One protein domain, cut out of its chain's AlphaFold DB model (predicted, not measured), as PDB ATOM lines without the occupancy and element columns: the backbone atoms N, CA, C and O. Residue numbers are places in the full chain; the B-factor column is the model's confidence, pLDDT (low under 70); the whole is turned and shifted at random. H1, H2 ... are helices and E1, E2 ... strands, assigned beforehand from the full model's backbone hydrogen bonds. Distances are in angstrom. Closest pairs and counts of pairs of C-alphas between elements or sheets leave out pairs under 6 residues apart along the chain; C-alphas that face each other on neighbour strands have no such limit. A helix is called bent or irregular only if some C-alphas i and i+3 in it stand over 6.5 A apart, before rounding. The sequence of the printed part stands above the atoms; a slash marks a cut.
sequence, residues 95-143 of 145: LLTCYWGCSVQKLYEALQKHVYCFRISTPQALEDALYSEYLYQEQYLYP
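What this domain is: This is residues 95 to 143 of the 145 residues of the protein "Cell growth regulator with RING finger domain protein 1" of Homo sapiens (UniProt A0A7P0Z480). A two-stranded antiparallel ribbon, E1 with E2, and the helix H1 make the two arms of a V, with residues 101 to 103 joining E1 to H1 at its narrow end, and the short helix H2 sits between the arms, set off to one side of the V. The contacts are few: H2 comes close to H1 at one place and to E1 at one pair of C-alphas, and the ribbon and H1 lie at the two ends of the longest axis. The printed part has 49 residues, with two named helices and two named strands in the order E1, H1, H2, E2, and the sheet's order is E1 - E2. The class is mixed, helices and strands. The whole is only just compact, close to loose, with a radius of gyration of the C-alphas of 11.2 A, and its outline is only just elongated, with spans of 33 by 22 by 13 A.

How they stand to each other: The strands E1, residues 95 to 100, and E2, residues 136 to 142, are antiparallel neighbours, with an angle of 159 degrees between their N-to-C directions. Their C-alphas face each other from Leu 95 and Leu 141, 4.7 A apart, to Trp 100 and Tyr 136, 5.1 A apart. Across the pair, N 98 and O 138 are within hydrogen-bond range at 2.8 A, and so are N 140 and O 96, also at 2.8 A. After E1 comes a tight link of 3 residues to the helix H1, residues 104 to 116. H1 and E2 are apart. A short link of 6 residues then runs from H1 to the helix H2, residues 123 to 129. H1 and H2 are close but not clearly touching, with 2 pairs of C-alphas within 8 A. Their closest C-alphas are those of Ala 110 and Ala 129, 5.5 A apart, and their centres are 11.6 A apart. The lines of the two helices stand at 75 degrees, about perpendicular. E1 and H2 have 1 pair of C-alphas within 8 A, those of Thr 97 and Pro 123, 7.4 A apart. A short link of 6 residues leads from H2 to E2. In H1 and H2 every O i to N i+4 pair is within hydrogen-bond range, and neither helix is bent.

Where its parts are: E1 begins at Leu 95, whose C-alpha stands at (201.093, 146.997, 129.113), and runs to Trp 100, 16.3 A from first to last C-alpha. H1, the longest helix with 13 residues, runs from Val 104, with its C-alpha at (193.741, 165.293, 141.438), to Tyr 116, a length of 18.5 A. H2 runs from Pro 123 to Ala 129, 9.9 A from first to last C-alpha. E2, the longest strand with 7 residues, runs from Tyr 136 to Tyr 142, a length of 19.5 A, and ends with its C-alpha at (197.013, 143.207, 126.447).

The domain as a whole: The two C-alphas farthest apart are those of Gln 105, in H1, and Pro 143, the last printed residue, at 33.3 A. The first and last printed C-alphas, those of Leu 95 and Pro 143, are 8.7 A apart. The printed part runs from residue 95 to residue 143 of a full chain of 145 residues and has no cut. No link between its elements is long. The mean pLDDT of the printed part is 80.7. In the model, residue 95 and residues 142 to 143 are under 70, of which residue 95 belongs to E1 and residue 142 to E2. The mean pLDDT is 84 for H1 and for H2, and 77 for E1 and for E2.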
ATOM      1  N   LEU A  95     201.345 147.104 127.680       68.56
ATOM      2  CA  LEU A  95     201.093 146.997 129.113       68.56
ATOM      3  C   LEU A  95     200.323 148.235 129.574       68.56
ATOM      4  O   LEU A  95     200.871 149.337 129.649       68.56
ATOM      5  N   LEU A  96     199.044 148.055 129.893       74.19
ATOM      6  CA  LEU A  96     198.216 149.105 130.470       74.19
ATOM      7  C   LEU A  96     198.453 149.142 131.980       74.19
ATOM      8  O   LEU A  96     198.170 148.171 132.673       74.19
ATOM      9  N   THR A  97     198.951 150.264 132.495       76.75
ATOM     10  CA  THR A  97     199.088 150.479 133.944       76.75
ATOM     11  C   THR A  97     198.050 151.488 134.419       76.75
ATOM     12  O   THR A  97     198.032 152.627 133.951       76.75
ATOM     13  N   CYS A  98     197.195 151.072 135.346       78.88
ATOM     14  CA  CYS A  98     196.150 151.883 135.957       78.88
ATOM     15  C   CYS A  98     196.576 152.294 137.368       78.88
ATOM     16  O   CYS A  98     196.966 151.444 138.168       78.88
ATOM     17  N   TYR A  99     196.455 153.583 137.684       82.62
ATOM     18  CA  TYR A  99     196.720 154.124 139.017       82.62
ATOM     19  C   TYR A  99     195.433 154.681 139.614       82.62
ATOM     20  O   TYR A  99     194.723 155.459 138.973       82.62
ATOM     21  N   TRP A 100     195.156 154.317 140.859       81.94
ATOM     22  CA  TRP A 100     193.947 154.707 141.574       81.94
ATOM     23  C   TRP A 100     194.289 155.477 142.849       81.94
ATOM     24  O   TRP A 100     195.319 155.248 143.487       81.94
ATOM     25  N   GLY A 101     193.411 156.405 143.234       81.75
ATOM     26  CA  GLY A 101     193.605 157.223 144.434       81.75
ATOM     27  C   GLY A 101     194.695 158.288 144.308       81.75
ATOM     28  O   GLY A 101     195.211 158.741 145.323       81.75
ATOM     29  N   CYS A 102     195.054 158.682 143.084       83.50
ATOM     30  CA  CYS A 102     195.998 159.773 142.851       83.50
ATOM     31  C   CYS A 102     195.386 161.118 143.269       83.50
ATOM     32  O   CYS A 102     194.201 161.377 143.028       83.50
ATOM     33  N   SER A 103     196.202 162.011 143.831       85.31
ATOM     34  CA  SER A 103     195.779 163.387 144.100       85.31
ATOM     35  C   SER A 103     195.462 164.119 142.791       85.31
ATOM     36  O   SER A 103     196.327 164.280 141.927       85.31
ATOM     37  N   VAL A 104     194.222 164.602 142.651       84.62
ATOM     38  CA  VAL A 104     193.741 165.293 141.438       84.62
ATOM     39  C   VAL A 104     194.595 166.521 141.117       84.62
ATOM     40  O   VAL A 104     194.907 166.776 139.956       84.62
ATOM     41  N   GLN A 105     195.022 167.259 142.144       86.44
ATOM     42  CA  GLN A 105     195.846 168.453 141.975       86.44
ATOM     43  C   GLN A 105     197.231 168.113 141.407       86.44
ATOM     44  O   GLN A 105     197.691 168.759 140.468       86.44
ATOM     45  N   LYS A 106     197.871 167.061 141.927       83.50
ATOM     46  CA  LYS A 106     199.192 166.608 141.464       83.50
ATOM     47  C   LYS A 106     199.134 166.034 140.053       83.50
ATOM     48  O   LYS A 106     199.996 166.348 139.235       83.50
ATOM     49  N   LEU A 107     198.087 165.266 139.747       85.56
ATOM     50  CA  LEU A 107     197.827 164.765 138.397       85.56
ATOM     51  C   LEU A 107     197.674 165.921 137.401       85.56
ATOM     52  O   LEU A 107     198.279 165.899 136.330       85.56
ATOM     53  N   TYR A 108     196.905 166.949 137.763       85.81
ATOM     54  CA  TYR A 108     196.719 168.119 136.913       85.81
ATOM     55  C   TYR A 108     198.035 168.870 136.676       85.81
ATOM     56  O   TYR A 108     198.368 169.177 135.532       85.81
ATOM     57  N   GLU A 109     198.827 169.105 137.724       86.88
ATOM     58  CA  GLU A 109     200.148 169.735 137.602       86.88
ATOM     59  C   GLU A 109     201.104 168.916 136.718       86.88
ATOM     60  O   GLU A 109     201.808 169.484 135.878       86.88
ATOM     61  N   ALA A 110     201.121 167.588 136.868       85.88
ATOM     62  CA  ALA A 110     201.934 166.688 136.052       85.88
ATOM     63  C   ALA A 110     201.523 166.736 134.570       85.88
ATOM     64  O   ALA A 110     202.378 166.886 133.696       85.88
ATOM     65  N   LEU A 111     200.219 166.691 134.280       84.94
ATOM     66  CA  LEU A 111     199.683 166.795 132.919       84.94
ATOM     67  C   LEU A 111     199.912 168.179 132.305       84.94
ATOM     68  O   LEU A 111     200.207 168.296 131.116       84.94
ATOM     69  N   GLN A 112     199.826 169.244 133.096       86.44
ATOM     70  CA  GLN A 112     200.130 170.583 132.609       86.44
ATOM     71  C   GLN A 112     201.611 170.690 132.230       86.44
ATOM     72  O   GLN A 112     201.943 171.150 131.135       86.44
ATOM     73  N   LYS A 113     202.515 170.204 133.083       83.81
ATOM     74  CA  LYS A 113     203.946 170.170 132.756       83.81
ATOM     75  C   LYS A 113     204.252 169.240 131.575       83.81
ATOM     76  O   LYS A 113     205.179 169.537 130.823       83.81
ATOM     77  N   HIS A 114     203.446 168.196 131.363       84.88
ATOM     78  CA  HIS A 114     203.558 167.323 130.198       84.88
ATOM     79  C   HIS A 114     203.389 168.079 128.869       84.88
ATOM     80  O   HIS A 114     204.120 167.876 127.901       84.88
ATOM     81  N   VAL A 115     202.405 168.976 128.821       81.12
ATOM     82  CA  VAL A 115     202.094 169.748 127.610       81.12
ATOM     83  C   VAL A 115     203.154 170.815 127.341       81.12
ATOM     84  O   VAL A 115     203.506 171.053 126.188       81.12
ATOM     85  N   TYR A 116     203.658 171.460 128.395       75.19
ATOM     86  CA  TYR A 116     204.486 172.659 128.248       75.19
ATOM     87  C   TYR A 116     205.993 172.435 128.403       75.19
ATOM     88  O   TYR A 116     206.761 173.256 127.906       75.19
ATOM     89  N   CYS A 117     206.436 171.380 129.091       75.44
ATOM     90  CA  CYS A 117     207.820 171.291 129.563       75.44
ATOM     91  C   CYS A 117     208.514 169.961 129.238       75.44
ATOM     92  O   CYS A 117     209.665 169.977 128.807       75.44
ATOM     93  N   PHE A 118     207.856 168.816 129.435       74.50
ATOM     94  CA  PHE A 118     208.476 167.501 129.231       74.50
ATOM     95  C   PHE A 118     207.485 166.488 128.678       74.50
ATOM     96  O   PHE A 118     206.327 166.503 129.047       74.50
ATOM     97  N   ARG A 119     207.930 165.561 127.830       79.69
ATOM     98  CA  ARG A 119     207.059 164.498 127.315       79.69
ATOM     99  C   ARG A 119     207.123 163.275 128.233       79.69
ATOM    100  O   ARG A 119     208.202 162.746 128.468       79.69
ATOM    101  N   ILE A 120     205.973 162.820 128.719       79.44
ATOM    102  CA  ILE A 120     205.810 161.621 129.536       79.44
ATOM    103  C   ILE A 120     205.574 160.506 128.530       79.44
ATOM    104  O   ILE A 120     204.529 160.443 127.884       79.44
ATOM    105  N   SER A 121     206.591 159.679 128.329       74.06
ATOM    106  CA  SER A 121     206.562 158.571 127.370       74.06
ATOM    107  C   SER A 121     206.647 157.202 128.032       74.06
ATOM    108  O   SER A 121     206.437 156.200 127.358       74.06
ATOM    109  N   THR A 122     206.958 157.145 129.327       79.44
ATOM    110  CA  THR A 122     207.083 155.903 130.093       79.44
ATOM    111  C   THR A 122     206.238 155.972 131.364       79.44
ATOM    112  O   THR A 122     206.021 157.067 131.895       79.44
ATOM    113  N   PRO A 123     205.766 154.824 131.881       77.94
ATOM    114  CA  PRO A 123     205.009 154.780 133.128       77.94
ATOM    115  C   PRO A 123     205.832 155.287 134.320       77.94
ATOM    116  O   PRO A 123     205.287 156.010 135.144       77.94
ATOM    117  N   GLN A 124     207.145 155.022 134.367       82.50
ATOM    118  CA  GLN A 124     208.007 155.541 135.441       82.50
ATOM    119  C   GLN A 124     208.052 157.073 135.452       82.50
ATOM    120  O   GLN A 124     207.964 157.686 136.507       82.50
ATOM    121  N   ALA A 125     208.102 157.713 134.278       83.31
ATOM    122  CA  ALA A 125     208.089 159.174 134.199       83.31
ATOM    123  C   ALA A 125     206.768 159.776 134.710       83.31
ATOM    124  O   ALA A 125     206.753 160.906 135.200       83.31
ATOM    125  N   LEU A 126     205.659 159.037 134.598       83.31
ATOM    126  CA  LEU A 126     204.383 159.422 135.195       83.31
ATOM    127  C   LEU A 126     204.423 159.259 136.721       83.31
ATOM    128  O   LEU A 126     204.021 160.178 137.429       83.31
ATOM    129  N   GLU A 127     204.916 158.125 137.227       87.12
ATOM    130  CA  GLU A 127     205.048 157.872 138.669       87.12
ATOM    131  C   GLU A 127     205.933 158.924 139.350       87.12
ATOM    132  O   GLU A 127     205.546 159.471 140.385       87.12
ATOM    133  N   ASP A 128     207.062 159.275 138.728       87.06
ATOM    134  CA  ASP A 128     207.964 160.330 139.197       87.06
ATOM    135  C   ASP A 128     207.265 161.697 139.223       87.06
ATOM    136  O   ASP A 128     207.392 162.457 140.185       87.06
ATOM    137  N   ALA A 129     206.482 162.016 138.185       86.00
ATOM    138  CA  ALA A 129     205.722 163.265 138.124       86.00
ATOM    139  C   ALA A 129     204.592 163.325 139.169       86.00
ATOM    140  O   ALA A 129     204.210 164.418 139.601       86.00
ATOM    141  N   LEU A 130     204.077 162.164 139.581       85.56
ATOM    142  CA  LEU A 130     203.081 162.001 140.639       85.56
ATOM    143  C   LEU A 130     203.702 161.828 142.034       85.56
ATOM    144  O   LEU A 130     202.956 161.653 142.994       85.56
ATOM    145  N   TYR A 131     205.032 161.885 142.170       85.44
ATOM    146  CA  TYR A 131     205.753 161.645 143.429       85.44
ATOM    147  C   TYR A 131     205.422 160.292 144.086       85.44
ATOM    148  O   TYR A 131     205.456 160.169 145.309       85.44
ATOM    149  N   SER A 132     205.073 159.284 143.279       81.50
ATOM    150  CA  SER A 132     204.609 157.969 143.746       81.50
ATOM    151  C   SER A 132     203.395 158.025 144.697       81.50
ATOM    152  O   SER A 132     203.153 157.085 145.452       81.50
ATOM    153  N   GLU A 133     202.607 159.106 144.664       83.69
ATOM    154  CA  GLU A 133     201.391 159.259 145.469       83.69
ATOM    155  C   GLU A 133     200.188 158.590 144.781       83.69
ATOM    156  O   GLU A 133     199.352 159.243 144.149       83.69
ATOM    157  N   TYR A 134     200.084 157.268 144.914       83.12
ATOM    158  CA  TYR A 134     198.914 156.485 144.507       83.12
ATOM    159  C   TYR A 134     198.551 155.459 145.585       83.12
ATOM    160  O   TYR A 134     199.405 154.996 146.338       83.12
ATOM    161  N   LEU A 135     197.266 155.105 145.682       82.25
ATOM    162  CA  LEU A 135     196.790 154.117 146.659       82.25
ATOM    163  C   LEU A 135     196.867 152.692 146.116       82.25
ATOM    164  O   LEU A 135     197.089 151.752 146.873       82.25
ATOM    165  N   TYR A 136     196.643 152.529 144.814       81.19
ATOM    166  CA  TYR A 136     196.581 151.217 144.189       81.19
ATOM    167  C   TYR A 136     197.037 151.281 142.733       81.19
ATOM    168  O   TYR A 136     196.755 152.257 142.032       81.19
ATOM    169  N   GLN A 137     197.747 150.240 142.301       83.75
ATOM    170  CA  GLN A 137     198.312 150.102 140.963       83.75
ATOM    171  C   GLN A 137     197.921 148.741 140.388       83.75
ATOM    172  O   GLN A 137     198.127 147.710 141.029       83.75
ATOM    173  N   GLU A 138     197.400 148.742 139.165       79.69
ATOM    174  CA  GLU A 138     197.091 147.532 138.401       79.69
ATOM    175  C   GLU A 138     197.797 147.551 137.060       79.69
ATOM    176  O   GLU A 138     197.848 148.581 136.391       79.69
ATOM    177  N   GLN A 139     198.315 146.397 136.651       84.06
ATOM    178  CA  GLN A 139     198.941 146.215 135.350       84.06
ATOM    179  C   GLN A 139     198.192 145.129 134.588       84.06
ATOM    180  O   GLN A 139     198.079 143.993 135.049       84.06
ATOM    181  N   TYR A 140     197.687 145.493 133.416       73.88
ATOM    182  CA  TYR A 140     197.009 144.593 132.498       73.88
ATOM    183  C   TYR A 140     197.858 144.438 131.250       73.88
ATOM    184  O   TYR A 140     198.180 145.408 130.562       73.88
ATOM    185  N   LEU A 141     198.219 143.194 130.964       73.75
ATOM    186  CA  LEU A 141     198.907 142.839 129.739       73.75
ATOM    187  C   LEU A 141     197.836 142.607 128.675       73.75
ATOM    188  O   LEU A 141     196.969 141.749 128.854       73.75
ATOM    189  N   TYR A 142     197.871 143.400 127.608       60.44
ATOM    190  CA  TYR A 142     197.013 143.207 126.447       60.44
ATOM    191  C   TYR A 142     197.817 142.485 125.366       60.44
ATOM    192  O   TYR A 142     198.537 143.153 124.619       60.44
ATOM    193  N   PRO A 143     197.731 141.140 125.301       55.94
ATOM    194  CA  PRO A 143     198.332 140.396 124.208       55.94
ATOM    195  C   PRO A 143     197.581 140.722 122.917       55.94
ATOM    196  O   PRO A 143     196.351 140.593 122.862       55.94
TER     197      PRO A 143